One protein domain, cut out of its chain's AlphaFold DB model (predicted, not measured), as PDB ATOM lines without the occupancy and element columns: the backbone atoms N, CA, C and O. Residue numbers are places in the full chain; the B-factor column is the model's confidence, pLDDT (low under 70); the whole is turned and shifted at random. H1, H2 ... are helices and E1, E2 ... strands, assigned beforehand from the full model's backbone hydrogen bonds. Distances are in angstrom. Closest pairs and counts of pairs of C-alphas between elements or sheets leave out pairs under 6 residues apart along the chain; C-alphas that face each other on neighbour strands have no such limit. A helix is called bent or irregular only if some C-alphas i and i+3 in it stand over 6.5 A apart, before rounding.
ATOM      1  N   SER A 135      -1.134  54.574 -17.592       82.75
ATOM      2  CA  SER A 135      -1.813  53.295 -17.336       82.75
ATOM      3  C   SER A 135      -1.679  52.329 -18.512       82.75
ATOM      4  O   SER A 135      -1.546  51.127 -18.295       82.75
ATOM      5  N   VAL A 136      -1.677  52.853 -19.738       84.62
ATOM      6  CA  VAL A 136      -1.507  52.075 -20.968       84.62
ATOM      7  C   VAL A 136      -0.076  51.539 -21.059       84.62
ATOM      8  O   VAL A 136       0.114  50.340 -21.234       84.62
ATOM      9  N   LYS A 137       0.937  52.381 -20.816       87.44
ATOM     10  CA  LYS A 137       2.362  52.002 -20.812       87.44
ATOM     11  C   LYS A 137       2.685  50.878 -19.824       87.44
ATOM     12  O   LYS A 137       3.504  50.011 -20.119       87.44
ATOM     13  N   ARG A 138       2.022  50.852 -18.664       89.06
ATOM     14  CA  ARG A 138       2.183  49.779 -17.666       89.06
ATOM     15  C   ARG A 138       1.700  48.412 -18.158       89.06
ATOM     16  O   ARG A 138       2.205  47.405 -17.669       89.06
ATOM     17  N   GLY A 139       0.746  48.359 -19.091       86.75
ATOM     18  CA  GLY A 139       0.194  47.104 -19.618       86.75
ATOM     19  C   GLY A 139       1.261  46.163 -20.187       86.75
ATOM     20  O   GLY A 139       1.205  44.949 -19.969       86.75
ATOM     21  N   ASN A 140       2.295  46.729 -20.815       86.19
ATOM     22  CA  ASN A 140       3.289  45.965 -21.564       86.19
ATOM     23  C   ASN A 140       4.152  45.200 -20.577       86.19
ATOM     24  O   ASN A 140       4.262  43.978 -20.610       86.19
ATOM     25  N   TYR A 141       4.653  45.936 -19.592       91.50
ATOM     26  CA  TYR A 141       5.456  45.390 -18.518       91.50
ATOM     27  C   TYR A 141       4.659  44.433 -17.627       91.50
ATOM     28  O   TYR A 141       5.217  43.445 -17.164       91.50
ATOM     29  N   LEU A 142       3.347  44.631 -17.442       91.06
ATOM     30  CA  LEU A 142       2.499  43.627 -16.785       91.06
ATOM     31  C   LEU A 142       2.446  42.313 -17.579       91.06
ATOM     32  O   LEU A 142       2.480  41.238 -16.981       91.06
ATOM     33  N   THR A 143       2.400  42.377 -18.911       88.12
ATOM     34  CA  THR A 143       2.483  41.177 -19.756       88.12
ATOM     35  C   THR A 143       3.862  40.529 -19.661       88.12
ATOM     36  O   THR A 143       3.952  39.320 -19.450       88.12
ATOM     37  N   VAL A 144       4.934  41.322 -19.732       91.12
ATOM     38  CA  VAL A 144       6.314  40.841 -19.563       91.12
ATOM     39  C   VAL A 144       6.483  40.138 -18.214       91.12
ATOM     40  O   VAL A 144       6.961  39.008 -18.168       91.12
ATOM     41  N   LEU A 145       6.010  40.729 -17.115       91.00
ATOM     42  CA  LEU A 145       6.074  40.100 -15.793       91.00
ATOM     43  C   LEU A 145       5.287  38.787 -15.712       91.00
ATOM     44  O   LEU A 145       5.692  37.898 -14.967       91.00
ATOM     45  N   SER A 146       4.215  38.630 -16.494       88.44
ATOM     46  CA  SER A 146       3.498  37.353 -16.608       88.44
ATOM     47  C   SER A 146       4.378  36.255 -17.210       88.44
ATOM     48  O   SER A 146       4.337  35.111 -16.762       88.44
ATOM     49  N   LEU A 147       5.216  36.600 -18.195       89.44
ATOM     50  CA  LEU A 147       6.187  35.672 -18.786       89.44
ATOM     51  C   LEU A 147       7.333  35.351 -17.822       89.44
ATOM     52  O   LEU A 147       7.781  34.207 -17.765       89.44
ATOM     53  N   LEU A 148       7.803  36.346 -17.064       90.56
ATOM     54  CA  LEU A 148       8.920  36.177 -16.135       90.56
ATOM     55  C   LEU A 148       8.524  35.374 -14.890       90.56
ATOM     56  O   LEU A 148       9.287  34.506 -14.475       90.56
ATOM     57  N   PHE A 149       7.359  35.659 -14.299       87.12
ATOM     58  CA  PHE A 149       6.999  35.215 -12.943       87.12
ATOM     59  C   PHE A 149       5.637  34.510 -12.850       87.12
ATOM     60  O   PHE A 149       5.205  34.142 -11.757       87.12
ATOM     61  N   GLY A 150       4.947  34.313 -13.976       84.75
ATOM     62  CA  GLY A 150       3.586  33.783 -14.010       84.75
ATOM     63  C   GLY A 150       2.505  34.849 -13.759       84.75
ATOM     64  O   GLY A 150       2.808  36.009 -13.481       84.75
ATOM     65  N   PRO A 151       1.215  34.474 -13.854       83.94
ATOM     66  CA  PRO A 151       0.101  35.426 -13.937       83.94
ATOM     67  C   PRO A 151      -0.278  36.108 -12.611       83.94
ATOM     68  O   PRO A 151      -0.927  37.157 -12.624       83.94
ATOM     69  N   ASP A 152       0.109  35.547 -11.463       82.31
ATOM     70  CA  ASP A 152      -0.354  36.026 -10.153       82.31
ATOM     71  C   ASP A 152       0.246  37.384  -9.772       82.31
ATOM     72  O   ASP A 152      -0.468  38.276  -9.298       82.31
ATOM     73  N   LEU A 153       1.546  37.572 -10.020       85.50
ATOM     74  CA  LEU A 153       2.247  38.827  -9.751       85.50
ATOM     75  C   LEU A 153       1.666  40.011 -10.547       85.50
ATOM     76  O   LEU A 153       1.270  40.998  -9.920       85.50
ATOM     77  N   PRO A 154       1.553  39.964 -11.891       87.12
ATOM     78  CA  PRO A 154       0.964  41.066 -12.646       87.12
ATOM     79  C   PRO A 154      -0.515  41.284 -12.303       87.12
ATOM     80  O   PRO A 154      -0.961  42.430 -12.273       87.12
ATOM     81  N   ALA A 155      -1.281  40.241 -11.962       84.69
ATOM     82  CA  ALA A 155      -2.650  40.416 -11.472       84.69
ATOM     83  C   ALA A 155      -2.694  41.170 -10.129       84.69
ATOM     84  O   ALA A 155      -3.563  42.021  -9.919       84.69
ATOM     85  N   ALA A 156      -1.765  40.888  -9.209       85.50
ATOM     86  CA  ALA A 156      -1.625  41.634  -7.961       85.50
ATOM     87  C   ALA A 156      -1.227  43.098  -8.211       85.50
ATOM     88  O   ALA A 156      -1.890  43.992  -7.684       85.50
ATOM     89  N   LEU A 157      -0.231  43.342  -9.065       87.50
ATOM     90  CA  LEU A 157       0.241  44.681  -9.431       87.50
ATOM     91  C   LEU A 157      -0.838  45.523 -10.120       87.50
ATOM     92  O   LEU A 157      -1.049  46.674  -9.743       87.50
ATOM     93  N   ARG A 158      -1.580  44.943 -11.073       85.50
ATOM     94  CA  ARG A 158      -2.699  45.611 -11.759       85.50
ATOM     95  C   ARG A 158      -3.786  46.043 -10.772       85.50
ATOM     96  O   ARG A 158      -4.321  47.140 -10.884       85.50
ATOM     97  N   ALA A 159      -4.071  45.208  -9.774       83.75
ATOM     98  CA  ALA A 159      -5.005  45.515  -8.693       83.75
ATOM     99  C   ALA A 159      -4.388  46.367  -7.563       83.75
ATOM    100  O   ALA A 159      -5.054  46.596  -6.552       83.75
ATOM    101  N   ARG A 160      -3.122  46.795  -7.696       82.62
ATOM    102  CA  ARG A 160      -2.332  47.493  -6.664       82.62
ATOM    103  C   ARG A 160      -2.364  46.794  -5.301       82.62
ATOM    104  O   ARG A 160      -2.340  47.437  -4.251       82.62
ATOM    105  N   ARG A 161      -2.441  45.462  -5.307       82.75
ATOM    106  CA  ARG A 161      -2.396  44.655  -4.087       82.75
ATOM    107  C   ARG A 161      -0.957  44.580  -3.567       82.75
ATOM    108  O   ARG A 161      -0.029  44.588  -4.377       82.75
ATOM    109  N   PRO A 162      -0.758  44.481  -2.241       74.06
ATOM    110  CA  PRO A 162       0.569  44.270  -1.676       74.06
ATOM    111  C   PRO A 162       1.228  43.019  -2.265       74.06
ATOM    112  O   PRO A 162       0.596  41.963  -2.347       74.06
ATOM    113  N   ILE A 163       2.494  43.144  -2.653       77.50
ATOM    114  CA  ILE A 163       3.348  42.014  -3.029       77.50
ATOM    115  C   ILE A 163       3.912  41.401  -1.740       77.50
ATOM    116  O   ILE A 163       4.149  42.121  -0.766       77.50
ATOM    117  N   SER A 164       4.096  40.078  -1.715       74.50
ATOM    118  CA  SER A 164       4.723  39.395  -0.575       74.50
ATOM    119  C   SER A 164       6.139  39.929  -0.335       74.50
ATOM    120  O   SER A 164       6.896  40.098  -1.286       74.50
ATOM    121  N   LEU A 165       6.521  40.135   0.930       65.31
ATOM    122  CA  LEU A 165       7.900  40.493   1.306       65.31
ATOM    123  C   LEU A 165       8.896  39.366   0.986       65.31
ATOM    124  O   LEU A 165      10.083  39.611   0.806       65.31
ATOM    125  N   GLU A 166       8.400  38.136   0.859       66.06
ATOM    126  CA  GLU A 166       9.188  36.966   0.462       66.06
ATOM    127  C   GLU A 166       9.415  36.900  -1.058       66.06
ATOM    128  O   GLU A 166      10.202  36.078  -1.535       66.06
ATOM    129  N   ALA A 167       8.747  37.765  -1.838       75.75
ATOM    130  CA  ALA A 167       8.965  37.840  -3.276       75.75
ATOM    131  C   ALA A 167      10.419  38.229  -3.549       75.75
ATOM    132  O   ALA A 167      10.909  39.252  -3.064       75.75
ATOM    133  N   SER A 168      11.090  37.381  -4.319       80.25
ATOM    134  CA  SER A 168      12.503  37.496  -4.645       80.25
ATOM    135  C   SER A 168      12.647  37.561  -6.157       80.25
ATOM    136  O   SER A 168      11.998  36.807  -6.881       80.25
ATOM    137  N   PHE A 169      13.484  38.475  -6.625       88.12
ATOM    138  CA  PHE A 169      13.650  38.790  -8.032       88.12
ATOM    139  C   PHE A 169      15.128  38.639  -8.407       88.12
ATOM    140  O   PHE A 169      15.934  39.507  -8.059       88.12
ATOM    141  N   PRO A 170      15.508  37.530  -9.064       89.00
ATOM    142  CA  PRO A 170      16.893  37.287  -9.445       89.00
ATOM    143  C   PRO A 170      17.410  38.358 -10.409       89.00
ATOM    144  O   PRO A 170      16.712  38.738 -11.352       89.00
ATOM    145  N   ILE A 171      18.648  38.806 -10.197       92.25
ATOM    146  CA  ILE A 171      19.374  39.653 -11.143       92.25
ATOM    147  C   ILE A 171      20.454  38.817 -11.811       92.25
ATOM    148  O   ILE A 171      21.275  38.189 -11.137       92.25
ATOM    149  N   VAL A 172      20.492  38.869 -13.139       92.50
ATOM    150  CA  VAL A 172      21.581  38.299 -13.929       92.50
ATOM    151  C   VAL A 172      22.384  39.382 -14.628       92.50
ATOM    152  O   VAL A 172      21.830  40.389 -15.076       92.50
ATOM    153  N   ARG A 173      23.687  39.151 -14.780       94.19
ATOM    154  CA  ARG A 173      24.530  39.924 -15.689       94.19
ATOM    155  C   ARG A 173      24.611  39.213 -17.032       94.19
ATOM    156  O   ARG A 173      25.057  38.071 -17.120       94.19
ATOM    157  N   TRP A 174      24.202  39.904 -18.089       94.12
ATOM    158  CA  TRP A 174      24.257  39.398 -19.457       94.12
ATOM    159  C   TRP A 174      24.571  40.543 -20.416       94.12
ATOM    160  O   TRP A 174      24.043  41.643 -20.256       94.12
ATOM    161  N   ILE A 175      25.469  40.299 -21.380       93.69
ATOM    162  CA  ILE A 175      25.946  41.285 -22.376       93.69
ATOM    163  C   ILE A 175      26.317  42.652 -21.765       93.69
ATOM    164  O   ILE A 175      25.992  43.708 -22.294       93.69
ATOM    165  N   GLY A 176      26.990  42.623 -20.608       91.25
ATOM    166  CA  GLY A 176      27.461  43.828 -19.913       91.25
ATOM    167  C   GLY A 176      26.380  44.632 -19.182       91.25
ATOM    168  O   GLY A 176      26.690  45.705 -18.675       91.25
ATOM    169  N   ARG A 177      25.142  44.128 -19.101       94.69
ATOM    170  CA  ARG A 177      24.017  44.771 -18.404       94.69
ATOM    171  C   ARG A 177      23.388  43.870 -17.354       94.69
ATOM    172  O   ARG A 177      23.635  42.663 -17.333       94.69
ATOM    173  N   GLU A 178      22.591  44.479 -16.488       95.62
ATOM    174  CA  GLU A 178      21.865  43.806 -15.417       95.62
ATOM    175  C   GLU A 178      20.401  43.632 -15.809       95.62
ATOM    176  O   GLU A 178      19.763  44.535 -16.350       95.62
ATOM    177  N   TRP A 179      19.876  42.439 -15.553       95.56
ATOM    178  CA  TRP A 179      18.551  42.041 -16.000       95.56
ATOM    179  C   TRP A 179      17.797  41.377 -14.860       95.56
ATOM    180  O   TRP A 179      18.317  40.476 -14.201       95.56
ATOM    181  N   LEU A 180      16.549  41.785 -14.670       95.00
ATOM    182  CA  LEU A 180      15.588  41.094 -13.832       95.00
ATOM    183  C   LEU A 180      15.184  39.787 -14.523       95.00
ATOM    184  O   LEU A 180      14.437  39.810 -15.504       95.00
ATOM    185  N   ALA A 181      15.689  38.657 -14.039       92.38
ATOM    186  CA  ALA A 181      15.448  37.358 -14.653       92.38
ATOM    187  C   ALA A 181      14.154  36.720 -14.139       92.38
ATOM    188  O   ALA A 181      13.848  36.736 -12.943       92.38
ATOM    189  N   GLY A 182      13.407  36.123 -15.061       88.56
ATOM    190  CA  GLY A 182      12.263  35.292 -14.740       88.56
ATOM    191  C   GLY A 182      12.678  33.929 -14.200       88.56
ATOM    192  O   GLY A 182      13.764  33.415 -14.470       88.56
ATOM    193  N   TYR A 183      11.772  33.297 -13.466       83.62
ATOM    194  CA  TYR A 183      11.941  31.929 -12.999       83.62
ATOM    195  C   TYR A 183      10.654  31.140 -13.191       83.62
ATOM    196  O   TYR A 183       9.543  31.667 -13.139       83.62
ATOM    197  N   THR A 184      10.797  29.839 -13.404       69.50
ATOM    198  CA  THR A 184       9.675  28.910 -13.400       69.50
ATOM    199  C   THR A 184       9.587  28.254 -12.031       69.50
ATOM    200  O   THR A 184      10.559  27.690 -11.530       69.50
ATOM    201  N   THR A 185       8.410  28.316 -11.412       59.56
ATOM    202  CA  THR A 185       8.123  27.518 -10.221       59.56
ATOM    203  C   THR A 185       8.037  26.047 -10.626       59.56
ATOM    204  O   THR A 185       7.330  25.689 -11.568       59.56
ATOM    205  N   VAL A 186       8.790  25.177  -9.948       52.69
ATOM    206  CA  VAL A 186       8.768  23.737 -10.241       52.69
ATOM    207  C   VAL A 186       7.353  23.204  -9.958       52.69
ATOM    208  O   VAL A 186       6.877  23.340  -8.825       52.69
ATOM    209  N   PRO A 187       6.658  22.598 -10.942       38.94
ATOM    210  CA  PRO A 187       5.335  22.024 -10.723       38.94
ATOM    211  C   PRO A 187       5.456  20.864  -9.727       38.94
ATOM    212  O   PRO A 187       6.012  19.818 -10.051       38.94
ATOM    213  N   GLY A 188       4.978  21.054  -8.497       39.56
ATOM    214  CA  GLY A 188       5.048  20.017  -7.460       39.56
ATOM    215  C   GLY A 188       4.886  20.506  -6.022       39.56
ATOM    216  O   GLY A 188       4.550  19.714  -5.152       39.56
ATOM    217  N   THR A 189       5.037  21.802  -5.743       43.38
ATOM    218  CA  THR A 189       4.960  22.328  -4.364       43.38
ATOM    219  C   THR A 189       3.536  22.538  -3.832       43.38
ATOM    220  O   THR A 189       3.356  22.855  -2.656       43.38
ATOM    221  N   ALA A 190       2.508  22.288  -4.654       41.09
ATOM    222  CA  ALA A 190       1.091  22.450  -4.308       41.09
ATOM    223  C   ALA A 190       0.568  21.482  -3.218       41.09
ATOM    224  O   ALA A 190      -0.599  21.561  -2.845       41.09
ATOM    225  N   GLY A 191       1.411  20.584  -2.697       40.72
ATOM    226  CA  GLY A 191       1.073  19.650  -1.617       40.72
ATOM    227  C   GLY A 191       2.057  19.621  -0.446       40.72
ATOM    228  O   GLY A 191       1.915  18.762   0.419       40.72
ATOM    229  N   TYR A 192       3.049  20.514  -0.403       40.19
ATOM    230  CA  TYR A 192       4.029  20.525   0.684       40.19
ATOM    231  C   TYR A 192       3.684  21.554   1.764       40.19
ATOM    232  O   TYR A 192       3.038  22.569   1.495       40.19
ATOM    233  N   ASP A 193       4.110  21.279   3.000       41.34
ATOM    234  CA  ASP A 193       3.914  22.187   4.127       41.34
ATOM    235  C   ASP A 193       4.584  23.558   3.903       41.34
ATOM    236  O   ASP A 193       5.451  23.741   3.040       41.34
ATOM    237  N   LYS A 194       4.181  24.545   4.710       44.03
ATOM    238  CA  LYS A 194       4.700  25.919   4.636       44.03
ATOM    239  C   LYS A 194       6.229  26.007   4.759       44.03
ATOM    240  O   LYS A 194       6.812  26.934   4.205       44.03
ATOM    241  N   ALA A 195       6.885  25.070   5.447       37.81
ATOM    242  CA  ALA A 195       8.339  25.077   5.598       37.81
ATOM    243  C   ALA A 195       9.042  24.632   4.307       37.81
ATOM    244  O   ALA A 195      10.096  25.155   3.958       37.81
ATOM    245  N   THR A 196       8.427  23.737   3.538       37.78
ATOM    246  CA  THR A 196       8.956  23.298   2.243       37.78
ATOM    247  C   THR A 196       8.642  24.299   1.127       37.78
ATOM    248  O   THR A 196       9.453  24.479   0.222       37.78
ATOM    249  N   GLN A 197       7.512  25.013   1.213       40.09
ATOM    250  CA  GLN A 197       7.260  26.179   0.354       40.09
ATOM    251  C   GLN A 197       8.319  27.268   0.579       40.09
ATOM    252  O   GLN A 197       8.843  27.803  -0.393       40.09
ATOM    253  N   ALA A 198       8.729  27.517   1.827       39.38
ATOM    254  CA  ALA A 198       9.828  28.439   2.126       39.38
ATOM    255  C   ALA A 198      11.183  27.971   1.549       39.38
ATOM    256  O   ALA A 198      11.975  28.800   1.109       39.38
ATOM    257  N   ILE A 199      11.437  26.654   1.472       36.62
ATOM    258  CA  ILE A 199      12.631  26.086   0.811       36.62
ATOM    259  C   ILE A 199      12.542  26.211  -0.721       36.62
ATOM    260  O   ILE A 199      13.553  26.476  -1.366       36.62
ATOM    261  N   ALA A 200      11.353  26.094  -1.320       37.66
ATOM    262  CA  ALA A 200      11.139  26.358  -2.749       37.66
ATOM    263  C   ALA A 200      11.240  27.854  -3.115       37.66
ATOM    264  O   ALA A 200      11.482  28.191  -4.271       37.66
ATOM    265  N   HIS A 201      11.091  28.741  -2.127       41.25
ATOM    266  CA  HIS A 201      11.404  30.171  -2.207       41.25
ATOM    267  C   HIS A 201      12.836  30.500  -1.745       41.25
ATOM    268  O   HIS A 201      13.198  31.672  -1.628       41.25
ATOM    269  N   SER A 202      13.678  29.488  -1.500       39.88
ATOM    270  CA  SER A 202      15.112  29.701  -1.330       39.88
ATOM    271  C   SER A 202      15.715  30.124  -2.677       39.88
ATOM    272  O   SER A 202      15.490  29.428  -3.672       39.88
ATOM    273  N   PRO A 203      16.537  31.193  -2.730       42.91
ATOM    274  CA  PRO A 203      17.204  31.663  -3.952       42.91
ATOM    275  C   PRO A 203      17.974  30.586  -4.731       42.91
ATOM    276  O   PRO A 203      18.249  30.743  -5.916       42.91
ATOM    277  N   SER A 204      18.310  29.480  -4.066       39.25
ATOM    278  CA  SER A 204      19.077  28.353  -4.586       39.25
ATOM    279  C   SER A 204      18.289  27.325  -5.418       39.25
ATOM    280  O   SER A 204      18.910  26.384  -5.905       39.25
ATOM    281  N   VAL A 205      16.965  27.464  -5.610       48.12
ATOM    282  CA  VAL A 205      16.148  26.505  -6.403       48.12
ATOM    283  C   VAL A 205      15.280  27.199  -7.468       48.12
ATOM    284  O   VAL A 205      14.206  26.719  -7.831       48.12
ATOM    285  N   TYR A 206      15.725  28.336  -8.005       53.69
ATOM    286  CA  TYR A 206      15.080  28.916  -9.183       53.69
ATOM    287  C   TYR A 206      15.582  28.230 -10.453       53.69
ATOM    288  O   TYR A 206      16.746  28.361 -10.826       53.69
ATOM    289  N   LEU A 207      14.687  27.534 -11.159       66.38
ATOM    290  CA  LEU A 207      14.905  27.262 -12.576       66.38
ATOM    291  C   LEU A 207      14.643  28.567 -13.318       66.38
ATOM    292  O   LEU A 207      13.491  28.901 -13.608       66.38
ATOM    293  N   LEU A 208      15.705  29.336 -13.559       78.06
ATOM    294  CA  LEU A 208      15.603  30.552 -14.352       78.06
ATOM    295  C   LEU A 208      15.023  30.203 -15.715       78.06
ATOM    296  O   LEU A 208      15.491  29.287 -16.397       78.06
ATOM    297  N   ASN A 209      13.985  30.934 -16.105       82.44
ATOM    298  CA  ASN A 209      13.571  30.909 -17.492       82.44
ATOM    299  C   ASN A 209      14.466  31.876 -18.280       82.44
ATOM    300  O   ASN A 209      15.239  32.653 -17.722       82.44
ATOM    301  N   ARG A 210      14.403  31.799 -19.610       88.88
ATOM    302  CA  ARG A 210      15.233  32.655 -20.466       88.88
ATOM    303  C   ARG A 210      14.661  34.063 -20.619       88.88
ATOM    304  O   ARG A 210      15.251  34.845 -21.346       88.88
ATOM    305  N   PHE A 211      13.526  34.392 -20.010       93.44
ATOM    306  CA  PHE A 211      12.933  35.717 -20.132       93.44
ATOM    307  C   PHE A 211      13.511  36.653 -19.078       93.44
ATOM    308  O   PHE A 211      13.638  36.285 -17.911       93.44
ATOM    309  N   ALA A 212      13.837  37.875 -19.479       95.25
ATOM    310  CA  ALA A 212      14.299  38.889 -18.548       95.25
ATOM    311  C   ALA A 212      13.877  40.293 -18.982       95.25
ATOM    312  O   ALA A 212      13.555  40.529 -20.149       95.25
ATOM    313  N   LEU A 213      13.887  41.223 -18.035       96.38
ATOM    314  CA  LEU A 213      13.618  42.641 -18.252       96.38
ATOM    315  C   LEU A 213      14.843  43.440 -17.812       96.38
ATOM    316  O   LEU A 213      15.399  43.159 -16.754       96.38
ATOM    317  N   GLU A 214      15.272  44.408 -18.615       96.25
ATOM    318  CA  GLU A 214      16.376  45.304 -18.259       96.25
ATOM    319  C   GLU A 214      16.110  45.949 -16.881       96.25
ATOM    320  O   GLU A 214      14.974  46.325 -16.569       96.25
ATOM    321  N   LEU A 215      17.119  45.966 -16.003       95.00
ATOM    322  CA  LEU A 215      16.902  46.243 -14.581       95.00
ATOM    323  C   LEU A 215      16.410  47.672 -14.310       95.00
ATOM    324  O   LEU A 215      15.536  47.853 -13.458       95.00
ATOM    325  N   ASP A 216      16.915  48.675 -15.025       93.69
ATOM    326  CA  ASP A 216      16.467  50.060 -14.867       93.69
ATOM    327  C   ASP A 216      15.040  50.245 -15.394       93.69
ATOM    328  O   ASP A 216      14.225  50.921 -14.755       93.69
ATOM    329  N   VAL A 217      14.681  49.561 -16.485       94.00
ATOM    330  CA  VAL A 217      13.293  49.491 -16.968       94.00
ATOM    331  C   VAL A 217      12.382  48.844 -15.926       94.00
ATOM    332  O   VAL A 217      11.303  49.368 -15.633       94.00
ATOM    333  N   ALA A 218      12.808  47.735 -15.316       94.06
ATOM    334  CA  ALA A 218      12.046  47.078 -14.262       94.06
ATOM    335  C   ALA A 218      11.835  48.010 -13.060       94.06
ATOM    336  O   ALA A 218      10.707  48.149 -12.577       94.06
ATOM    337  N   ARG A 219      12.889  48.697 -12.602       91.94
ATOM    338  CA  ARG A 219      12.816  49.686 -11.514       91.94
ATOM    339  C   ARG A 219      11.833  50.806 -11.851       91.94
ATOM    340  O   ARG A 219      10.928  51.065 -11.058       91.94
ATOM    341  N   ALA A 220      11.945  51.399 -13.041       91.44
ATOM    342  CA  ALA A 220      11.025  52.429 -13.515       91.44
ATOM    343  C   ALA A 220       9.573  51.928 -13.522       91.44
ATOM    344  O   ALA A 220       8.679  52.605 -13.012       91.44
ATOM    345  N   PHE A 221       9.330  50.714 -14.020       91.94
ATOM    346  CA  PHE A 221       8.002  50.113 -14.013       91.94
ATOM    347  C   PHE A 221       7.444  49.933 -12.596       91.94
ATOM    348  O   PHE A 221       6.328  50.386 -12.329       91.94
ATOM    349  N   PHE A 222       8.190  49.318 -11.674       89.69
ATOM    350  CA  PHE A 222       7.709  49.101 -10.306       89.69
ATOM    351  C   PHE A 222       7.407  50.426  -9.595       89.69
ATOM    352  O   PHE A 222       6.331  50.567  -9.010       89.69
ATOM    353  N   THR A 223       8.281  51.427  -9.732       88.25
ATOM    354  CA  THR A 223       8.028  52.780  -9.217       88.25
ATOM    355  C   THR A 223       6.784  53.401  -9.852       88.25
ATOM    356  O   THR A 223       5.988  54.031  -9.155       88.25
ATOM    357  N   SER A 224       6.551  53.181 -11.151       88.69
ATOM    358  CA  SER A 224       5.367  53.705 -11.838       88.69
ATOM    359  C   SER A 224       4.058  53.195 -11.230       88.69
ATOM    360  O   SER A 224       3.080  53.932 -11.225       88.69
ATOM    361  N   ILE A 225       3.999  51.964 -10.710       87.00
ATOM    362  CA  ILE A 225       2.751  51.366 -10.202       87.00
ATOM    363  C   ILE A 225       2.270  52.072  -8.931       87.00
ATOM    364  O   ILE A 225       1.067  52.299  -8.765       87.00
ATOM    365  N   PHE A 226       3.209  52.425  -8.055       82.62
ATOM    366  CA  PHE A 226       2.933  52.967  -6.724       82.62
ATOM    367  C   PHE A 226       3.185  54.475  -6.616       82.62
ATOM    368  O   PHE A 226       3.086  55.029  -5.521       82.62
ATOM    369  N   ARG A 227       3.471  55.156  -7.737       82.25
ATOM    370  CA  ARG A 227       3.678  56.608  -7.745       82.25
ATOM    371  C   ARG A 227       2.425  57.374  -7.286       82.25
ATOM    372  O   ARG A 227       1.303  56.975  -7.631       82.25
ATOM    373  N   PRO A 228       2.594  58.505  -6.577       80.06
ATOM    374  CA  PRO A 228       1.539  59.502  -6.421       80.06
ATOM    375  C   PRO A 228       1.007  59.969  -7.785       80.06
ATOM    376  O   PRO A 228       1.753  60.016  -8.764       80.06
ATOM    377  N   ALA A 229      -0.282  60.307  -7.864       75.00
ATOM    378  CA  ALA A 229      -0.929  60.667  -9.132       75.00
ATOM    379  C   ALA A 229      -0.311  61.913  -9.799       75.00
ATOM    380  O   ALA A 229      -0.296  62.009 -11.022       75.00
ATOM    381  N   ASP A 230       0.219  62.828  -8.991       77.00
ATOM    382  CA  ASP A 230       0.854  64.093  -9.362       77.00
ATOM    383  C   ASP A 230       2.362  63.980  -9.654       77.00
ATOM    384  O   ASP A 230       2.959  64.922 -10.173       77.00
ATOM    385  N   ALA A 231       2.987  62.838  -9.359       82.56
ATOM    386  CA  ALA A 231       4.396  62.605  -9.662       82.56
ATOM    387  C   ALA A 231       4.604  62.288 -11.152       82.56
ATOM    388  O   ALA A 231       3.783  61.596 -11.756       82.56
ATOM    389  N   ALA A 232       5.728  62.730 -11.725       83.25
ATOM    390  CA  ALA A 232       6.118  62.377 -13.091       83.25
ATOM    391  C   ALA A 232       6.187  60.849 -13.273       83.25
ATOM    392  O   ALA A 232       6.611  60.128 -12.364       83.25
ATOM    393  N   ASP A 233       5.756  60.350 -14.433       85.31
ATOM    394  CA  ASP A 233       5.757  58.914 -14.697       85.31
ATOM    395  C   ASP A 233       7.164  58.449 -15.111       85.31
ATOM    396  O   ASP A 233       7.645  58.853 -16.168       85.31
ATOM    397  N   PRO A 234       7.846  57.587 -14.334       87.19
ATOM    398  CA  PRO A 234       9.216  57.160 -14.648       87.19
ATOM    399  C   PRO A 234       9.313  56.360 -15.957       87.19
ATOM    400  O   PRO A 234      10.394  56.226 -16.525       87.19
ATOM    401  N   LEU A 235       8.191  55.851 -16.476       88.00
ATOM    402  CA  LEU A 235       8.143  55.216 -17.793       88.00
ATOM    403  C   LEU A 235       8.260  56.219 -18.953       88.00
ATOM    404  O   LEU A 235       8.505  55.801 -20.080       88.00
ATOM    405  N   GLU A 236       8.112  57.528 -18.722       82.56
ATOM    406  CA  GLU A 236       8.352  58.547 -19.756       82.56
ATOM    407  C   GLU A 236       9.828  58.673 -20.129       82.56
ATOM    408  O   GLU A 236      10.141  59.028 -21.263       82.56
ATOM    409  N   THR A 237      10.728  58.360 -19.195       77.88
ATOM    410  CA  THR A 237      12.178  58.427 -19.410       77.88
ATOM    411  C   THR A 237      12.768  57.126 -19.941       77.88
ATOM    412  O   THR A 237      13.943  57.100 -20.302       77.88
ATOM    413  N   VAL A 238      11.977  56.048 -19.994       82.88
ATOM    414  CA  VAL A 238      12.431  54.774 -20.557       82.88
ATOM    415  C   VAL A 238      12.556  54.927 -22.071       82.88
ATOM    416  O   VAL A 238      11.570  54.973 -22.806       82.88
ATOM    417  N   GLY A 239      13.802  55.055 -22.520       79.50
ATOM    418  CA  GLY A 239      14.150  55.113 -23.930       79.50
ATOM    419  C   GLY A 239      14.145  53.739 -24.593       79.50
ATOM    420  O   GLY A 239      14.100  52.696 -23.943       79.50
ATOM    421  N   ARG A 240      14.245  53.756 -25.923       84.75
ATOM    422  CA  ARG A 240      14.488  52.556 -26.724       84.75
ATOM    423  C   ARG A 240      15.873  51.981 -26.405       84.75
ATOM    424  O   ARG A 240      16.847  52.731 -26.382       84.75
ATOM    425  N   MET A 241      15.961  50.660 -26.242       90.06
ATOM    426  CA  MET A 241      17.238  49.942 -26.164       90.06
ATOM    427  C   MET A 241      18.084  50.202 -27.412       90.06
ATOM    428  O   MET A 241      17.574  50.192 -28.535       90.06
ATOM    429  N   ASP A 242      19.376  50.438 -27.214       90.81
ATOM    430  CA  ASP A 242      20.292  50.775 -28.294       90.81
ATOM    431  C   ASP A 242      20.486  49.614 -29.285       90.81
ATOM    432  O   ASP A 242      20.467  48.433 -28.932       90.81
ATOM    433  N   ASP A 243      20.668  49.963 -30.561       89.88
ATOM    434  CA  ASP A 243      20.829  48.982 -31.640       89.88
ATOM    435  C   ASP A 243      22.083  48.118 -31.465       89.88
ATOM    436  O   ASP A 243      22.116  46.971 -31.920       89.88
ATOM    437  N   GLU A 244      23.100  48.650 -30.783       94.38
ATOM    438  CA  GLU A 244      24.323  47.923 -30.470       94.38
ATOM    439  C   GLU A 244      24.038  46.766 -29.503       94.38
ATOM    440  O   GLU A 244      24.374  45.623 -29.809       94.38
ATOM    441  N   LEU A 245      23.331  47.020 -28.401       94.25
ATOM    442  CA  LEU A 245      22.887  46.011 -27.442       94.25
ATOM    443  C   LEU A 245      22.012  44.946 -28.109       94.25
ATOM    444  O   LEU A 245      22.202  43.753 -27.873       94.25
ATOM    445  N   ILE A 246      21.084  45.349 -28.983       92.56
ATOM    446  CA  ILE A 246      20.227  44.416 -29.732       92.56
ATOM    447  C   ILE A 246      21.075  43.505 -30.638       92.56
ATOM    448  O   ILE A 246      20.818  42.299 -30.737       92.56
ATOM    449  N   ALA A 247      22.101  44.053 -31.293       93.50
ATOM    450  CA  ALA A 247      23.025  43.274 -32.113       93.50
ATOM    451  C   ALA A 247      23.895  42.327 -31.267       93.50
ATOM    452  O   ALA A 247      24.042  41.154 -31.625       93.50
ATOM    453  N   GLN A 248      24.416  42.796 -30.128       94.56
ATOM    454  CA  GLN A 248      25.190  41.989 -29.181       94.56
ATOM    455  C   GLN A 248      24.359  40.825 -28.623       94.56
ATOM    456  O   GLN A 248      24.825  39.685 -28.610       94.56
ATOM    457  N   ALA A 249      23.102  41.076 -28.250       94.38
ATOM    458  CA  ALA A 249      22.164  40.055 -27.792       94.38
ATOM    459  C   ALA A 249      21.985  38.934 -28.822       94.38
ATOM    460  O   ALA A 249      22.054  37.751 -28.480       94.38
ATOM    461  N   ARG A 250      21.822  39.301 -30.102       93.38
ATOM    462  CA  ARG A 250      21.720  38.339 -31.207       93.38
ATOM    463  C   ARG A 250      23.000  37.517 -31.360       93.38
ATOM    464  O   ARG A 250      22.918  36.304 -31.531       93.38
ATOM    465  N   ALA A 251      24.166  38.159 -31.286       92.69
ATOM    466  CA  ALA A 251      25.459  37.476 -31.355       92.69
ATOM    467  C   ALA A 251      25.669  36.503 -30.179       92.69
ATOM    468  O   ALA A 251      26.254  35.440 -30.360       92.69
ATOM    469  N   ALA A 252      25.123  36.825 -29.003       92.12
ATOM    470  CA  ALA A 252      25.141  35.980 -27.810       92.12
ATOM    471  C   ALA A 252      24.070  34.865 -27.806       92.12
ATOM    472  O   ALA A 252      23.902  34.170 -26.803       92.12
ATOM    473  N   GLY A 253      23.317  34.682 -28.900       92.75
ATOM    474  CA  GLY A 253      22.285  33.643 -29.015       92.75
ATOM    475  C   GLY A 253      20.978  33.949 -28.271       92.75
ATOM    476  O   GLY A 253      20.212  33.028 -27.974       92.75
ATOM    477  N   GLY A 254      20.742  35.223 -27.945       94.19
ATOM    478  CA  GLY A 254      19.514  35.736 -27.342       94.19
ATOM    479  C   GLY A 254      18.842  36.811 -28.199       94.19
ATOM    480  O   GLY A 254      19.116  36.954 -29.392       94.19
ATOM    481  N   ALA A 255      17.944  37.577 -27.586       94.50
ATOM    482  CA  ALA A 255      17.268  38.715 -28.196       94.50
ATOM    483  C   ALA A 255      16.996  39.798 -27.151       94.50
ATOM    484  O   ALA A 255      16.628  39.485 -26.022       94.50
ATOM    485  N   VAL A 256      17.133  41.062 -27.544       94.00
ATOM    486  CA  VAL A 256      16.679  42.226 -26.774       94.00
ATOM    487  C   VAL A 256      15.690  42.988 -27.641       94.00
ATOM    488  O   VAL A 256      15.931  43.205 -28.830       94.00
ATOM    489  N   TYR A 257      14.565  43.352 -27.043       90.06
ATOM    490  CA  TYR A 257      13.514  44.140 -27.660       90.06
ATOM    491  C   TYR A 257      13.693  45.625 -27.306       90.06
ATOM    492  O   TYR A 257      14.320  45.954 -26.296       90.06
ATOM    493  N   PRO A 258      13.161  46.544 -28.133       86.81
ATOM    494  CA  PRO A 258      13.294  47.989 -27.927       86.81
ATOM    495  C   PRO A 258      12.848  48.496 -26.552       86.81
ATOM    496  O   PRO A 258      13.340  49.523 -26.109       86.81
ATOM    497  N   ASP A 259      11.923  47.803 -25.897       86.44
ATOM    498  CA  ASP A 259      11.339  48.150 -24.597       86.44
ATOM    499  C   ASP A 259      12.091  47.544 -23.398       86.44
ATOM    500  O   ASP A 259      11.635  47.657 -22.264       86.44
ATOM    501  N   GLY A 260      13.233  46.889 -23.627       92.25
ATOM    502  CA  GLY A 260      14.036  46.272 -22.571       92.25
ATOM    503  C   GLY A 260      13.609  44.850 -22.204       92.25
ATOM    504  O   GLY A 260      14.274  44.224 -21.378       92.25
ATOM    505  N   PHE A 261      12.555  44.298 -22.813       93.62
ATOM    506  CA  PHE A 261      12.294  42.864 -22.715       93.62
ATOM    507  C   PHE A 261      13.395  42.076 -23.434       93.62
ATOM    508  O   PHE A 261      13.931  42.506 -24.457       93.62
ATOM    509  N   SER A 262      13.742  40.901 -22.922       94.75
ATOM    510  CA  SER A 262      14.784  40.070 -23.508       94.75
ATOM    511  C   SER A 262      14.511  38.578 -23.372       94.75
ATOM    512  O   SER A 262      13.818  38.107 -22.468       94.75
ATOM    513  N   ILE A 263      15.107  37.836 -24.301       94.62
ATOM    514  CA  ILE A 263      15.296  36.394 -24.229       94.62
ATOM    515  C   ILE A 263      16.803  36.173 -24.106       94.62
ATOM    516  O   ILE A 263      17.541  36.347 -25.077       94.62
ATOM    517  N   LEU A 264      17.262  35.809 -22.915       91.75
ATOM    518  CA  LEU A 264      18.666  35.594 -22.588       91.75
ATOM    519  C   LEU A 264      19.275  34.508 -23.477       91.75
ATOM    520  O   LEU A 264      18.646  33.483 -23.746       91.75
ATOM    521  N   GLY A 265      20.502  34.746 -23.936       86.44
ATOM    522  CA  GLY A 265      21.295  33.866 -24.795       86.44
ATOM    523  C   GLY A 265      21.999  32.738 -24.037       86.44
ATOM    524  O   GLY A 265      21.373  32.048 -23.235       86.44
ATOM    525  N   SER A 266      23.294  32.546 -24.306       74.56
ATOM    526  CA  SER A 266      24.182  31.759 -23.433       74.56
ATOM    527  C   SER A 266      24.095  32.242 -21.979       74.56
ATOM    528  O   SER A 266      23.848  33.429 -21.759       74.56
ATOM    529  N   GLU A 267      24.287  31.327 -21.019       66.94
ATOM    530  CA  GLU A 267      23.967  31.524 -19.595       66.94
ATOM    531  C   GLU A 267      24.432  32.886 -19.055       66.94
ATOM    532  O   GLU A 267      25.609  33.242 -19.134       66.94
ATOM    533  N   GLY A 268      23.474  33.664 -18.543       68.06
ATOM    534  CA  GLY A 268      23.749  34.851 -17.741       68.06
ATOM    535  C   GLY A 268      24.118  34.435 -16.322       68.06
ATOM    536  O   GLY A 268      23.552  33.486 -15.779       68.06
ATOM    537  N   GLU A 269      25.064  35.141 -15.720       79.44
ATOM    538  CA  GLU A 269      25.490  34.871 -14.347       79.44
ATOM    539  C   GLU A 269      24.502  35.519 -13.377       79.44
ATOM    540  O   GLU A 269      24.271  36.725 -13.468       79.44
ATOM    541  N   VAL A 270      23.921  34.753 -12.449       84.38
ATOM    542  CA  VAL A 270      23.160  35.338 -11.334       84.38
ATOM    543  C   VAL A 270      24.136  36.061 -10.426       84.38
ATOM    544  O   VAL A 270      25.001  35.432  -9.821       84.38
ATOM    545  N   ILE A 271      23.978  37.373 -10.325       87.44
ATOM    546  CA  ILE A 271      24.869  38.223  -9.534       87.44
ATOM    547  C   ILE A 271      24.229  38.676  -8.223       87.44
ATOM    548  O   ILE A 271      24.954  38.988  -7.283       87.44
ATOM    549  N   ASP A 272      22.894  38.717  -8.152       85.56
ATOM    550  CA  ASP A 272      22.175  39.191  -6.970       85.56
ATOM    551  C   ASP A 272      20.697  38.750  -6.967       85.56
ATOM    552  O   ASP A 272      20.199  38.095  -7.886       85.56
ATOM    553  N   THR A 273      19.967  39.096  -5.910       84.88
ATOM    554  CA  THR A 273      18.522  38.927  -5.774       84.88
ATOM    555  C   THR A 273      17.926  40.126  -5.045       84.88
ATOM    556  O   THR A 273      18.254  40.388  -3.888       84.88
ATOM    557  N   LEU A 274      16.991  40.812  -5.703       85.19
ATOM    558  CA  LEU A 274      16.217  41.885  -5.082       85.19
ATOM    559  C   LEU A 274      14.993  41.326  -4.370       85.19
ATOM    560  O   LEU A 274      14.440  40.295  -4.751       85.19
ATOM    561  N   ASN A 275      14.523  42.052  -3.369       84.12
ATOM    562  CA  ASN A 275      13.254  41.800  -2.706       84.12
ATOM    563  C   ASN A 275      12.336  43.018  -2.849       84.12
ATOM    564  O   ASN A 275      12.759  44.116  -3.222       84.12
ATOM    565  N   TRP A 276      11.049  42.809  -2.579       80.75
ATOM    566  CA  TRP A 276      10.075  43.891  -2.574       80.75
ATOM    567  C   TRP A 276      10.199  44.743  -1.304       80.75
ATOM    568  O   TRP A 276       9.967  44.251  -0.200       80.75
ATOM    569  N   ASP A 277      10.490  46.035  -1.457       79.56
ATOM    570  CA  ASP A 277      10.442  47.020  -0.378       79.56
ATOM    571  C   ASP A 277       9.093  47.747  -0.401       79.56
ATOM    572  O   ASP A 277       8.809  48.601  -1.248       79.56
ATOM    573  N   ARG A 278       8.244  47.417   0.577       69.12
ATOM    574  CA  ARG A 278       6.913  48.016   0.720       69.12
ATOM    575  C   ARG A 278       6.957  49.493   1.112       69.12
ATOM    576  O   ARG A 278       6.031  50.218   0.757       69.12
ATOM    577  N   LEU A 279       7.978  49.933   1.848       66.81
ATOM    578  CA  LEU A 279       8.098  51.319   2.309       66.81
ATOM    579  C   LEU A 279       8.507  52.240   1.161       66.81
ATOM    580  O   LEU A 279       8.032  53.370   1.079       66.81
ATOM    581  N   ARG A 280       9.359  51.741   0.263       67.31
ATOM    582  CA  ARG A 280       9.811  52.475  -0.928       67.31
ATOM    583  C   ARG A 280       8.951  52.226  -2.166       67.31
ATOM    584  O   ARG A 280       9.098  52.944  -3.149       67.31
ATOM    585  N   GLY A 281       8.052  51.239  -2.120       68.75
ATOM    586  CA  GLY A 281       7.177  50.885  -3.238       68.75
ATOM    587  C   GLY A 281       7.959  50.400  -4.459       68.75
ATOM    588  O   GLY A 281       7.614  50.758  -5.584       68.75
ATOM    589  N   GLY A 282       9.030  49.630  -4.245       80.19
ATOM    590  CA  GLY A 282       9.951  49.242  -5.311       80.19
ATOM    591  C   GLY A 282      10.849  48.058  -4.964       80.19
ATOM    592  O   GLY A 282      10.737  47.453  -3.899       80.19
ATOM    593  N   LEU A 283      11.744  47.724  -5.892       82.44
ATOM    594  CA  LEU A 283      12.759  46.690  -5.696       82.44
ATOM    595  C   LEU A 283      13.923  47.242  -4.861       82.44
ATOM    596  O   LEU A 283      14.400  48.345  -5.130       82.44
ATOM    597  N   ALA A 284      14.393  46.474  -3.878       78.75
ATOM    598  CA  ALA A 284      15.542  46.832  -3.052       78.75
ATOM    599  C   ALA A 284      16.420  45.617  -2.735       78.75
ATOM    600  O   ALA A 284      15.942  44.482  -2.665       78.75
ATOM    601  N   ASP A 285      17.701  45.879  -2.493       72.62
ATOM    602  CA  ASP A 285      18.664  44.864  -2.077       72.62
ATOM    603  C   ASP A 285      18.298  44.327  -0.680       72.62
ATOM    604  O   ASP A 285      17.842  45.071   0.200       72.62
ATOM    605  N   ARG A 286      18.554  43.036  -0.433       57.50
ATOM    606  CA  ARG A 286      18.253  42.363   0.851       57.50
ATOM    607  C   ARG A 286      18.831  43.057   2.083       57.50
ATOM    608  O   ARG A 286      18.236  43.019   3.161       57.50
ATOM    609  N   THR A 287      19.992  43.685   1.941       54.97
ATOM    610  CA  THR A 287      20.668  44.419   3.017       54.97
ATOM    611  C   THR A 287      19.866  45.634   3.488       54.97
ATOM    612  O   THR A 287      19.898  45.950   4.677       54.97
ATOM    613  N   GLY A 288      19.094  46.274   2.603       50.34
ATOM    614  CA  GLY A 288      18.244  47.419   2.937       50.34
ATOM    615  C   GLY A 288      16.990  47.048   3.732       50.34
ATOM    616  O   GLY A 288      16.581  47.802   4.615       50.34
ATOM    617  N   ILE A 289      16.414  45.871   3.473       51.50
ATOM    618  CA  ILE A 289      15.179  45.407   4.127       51.50
ATOM    619  C   ILE A 289      15.449  44.988   5.576       51.50
ATOM    620  O   ILE A 289      14.728  45.410   6.473       51.50
ATOM    621  N   ASN A 290      16.553  44.279   5.839       49.31
ATOM    622  CA  ASN A 290      16.932  43.891   7.206       49.31
ATOM    623  C   ASN A 290      17.193  45.099   8.126       49.31
ATOM    624  O   ASN A 290      16.910  45.035   9.319       49.31
TER     625      ASN A 290
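This is residues 135 to 290 of the 338 residues of an uncharacterized protein of Mesorhizobium sp. 113-1-2 (UniProt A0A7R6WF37). A strongly twisted sheet of six antiparallel strands curls round helix H4, and H1 covers E3 and E2 on the same face, with H2 folded back along H1 as a helical hairpin. H3 lies off one end of the body and H5 at the other end of the longest axis, while the short H6 packs on the opposite face of the sheet, near E5. The printed part has 156 residues, with six named helices and six named strands in the order H1 H2 E1 E2 H3 E3 H4 H5 E4 E5 E6 H6; the sheet's order is E4 E3 E2 E1 E5 E6, and the class is mixed, helices and strands. The whole is compact, with a radius of gyration of the C-alphas of 15.7 A and spans of 48 by 42 by 28 A.

The sheet runs from edge strand E4, residues 261 to 263, through E3, residues 207 to 214, E2, residues 177 to 184, E1, residues 168 to 174, and E5, residues 269 to 277, to edge strand E6, residues 282 to 285. From edge to edge the strands' lines turn by 128 degrees and the way across the sheet turns by 69 degrees; E3 bends by 70 degrees at residue 210. Within hydrogen-bond range are N 262 and O 212, 2.8 A, between E4 and E3, and N 180 and O 213, 2.7 A, between E3 and E2. The hairpin of E1 and E2 has N 172 and O 179 at 2.9 A, E1 and E5 have N 169 and O 274 at 2.8 A, and the hairpin of E5 and E6 has N 277 and O 282 at 2.8 A. H4, residues 215 to 226, is on the sheet, which curls round it; its closest C-alphas to E6 are those of Phe 222 and Gly 282, 5.5 A. H1, residues 135 to 149, is on the same face at a height over the sheet of 10.9 A, over E3 and E2, and runs along the strands, at 2 degrees to E3 on the local plane. With residues 138 to 141 alone H1 touches H4, closest at the C-alphas of Arg 138 and Phe 221, 6.9 A, at a steep tilt of 58 degrees, opposite ways. H2, residues 152 to 158, is not on the sheet; it touches H1 at a shallow tilt of 11 degrees, opposite ways, closest at the C-alphas of Leu 142 and Pro 154, 5.1 A. H6, residues 286 to 290, is on the face opposite H1 and H4, at a height over the sheet of 6.8 A; it is over none of the strands, but only just, with 2 C-alphas falling on E5. H5, residues 243 to 251, only grazes the sheet with residues 245 to 250. H3, residues 194 to 200, is not on the sheet and touches no helix. In H2, H3, H5 and H6 every O i to N i+4 pair is within hydrogen-bond range; in H1 it is 8 of 11 and in H4 7 of 8.

H1 begins at C-alpha 135, (-1.813, 53.295, -17.336), and is 20.6 A long. It is neither bent nor irregular, but only just: C-alphas 137 and 140 are 6.2 A apart. E5, the longest strand by residues, measures 23.9 A, E2 22.0 A, E1 and E3 19.0 A each, and H4 17.4 A. H6 ends at C-alpha 290, (16.932, 43.891, 7.206).

The C-alphas of Asp 193 and Asp 243 are the two farthest apart, 47.8 A. The printed part has no cut, and the link from H4 to H5, residues 227 to 242, is long. The mean pLDDT of the printed part is 78.8; 37 residues are under 70, among them residues 184 to 207 and 286 to 290.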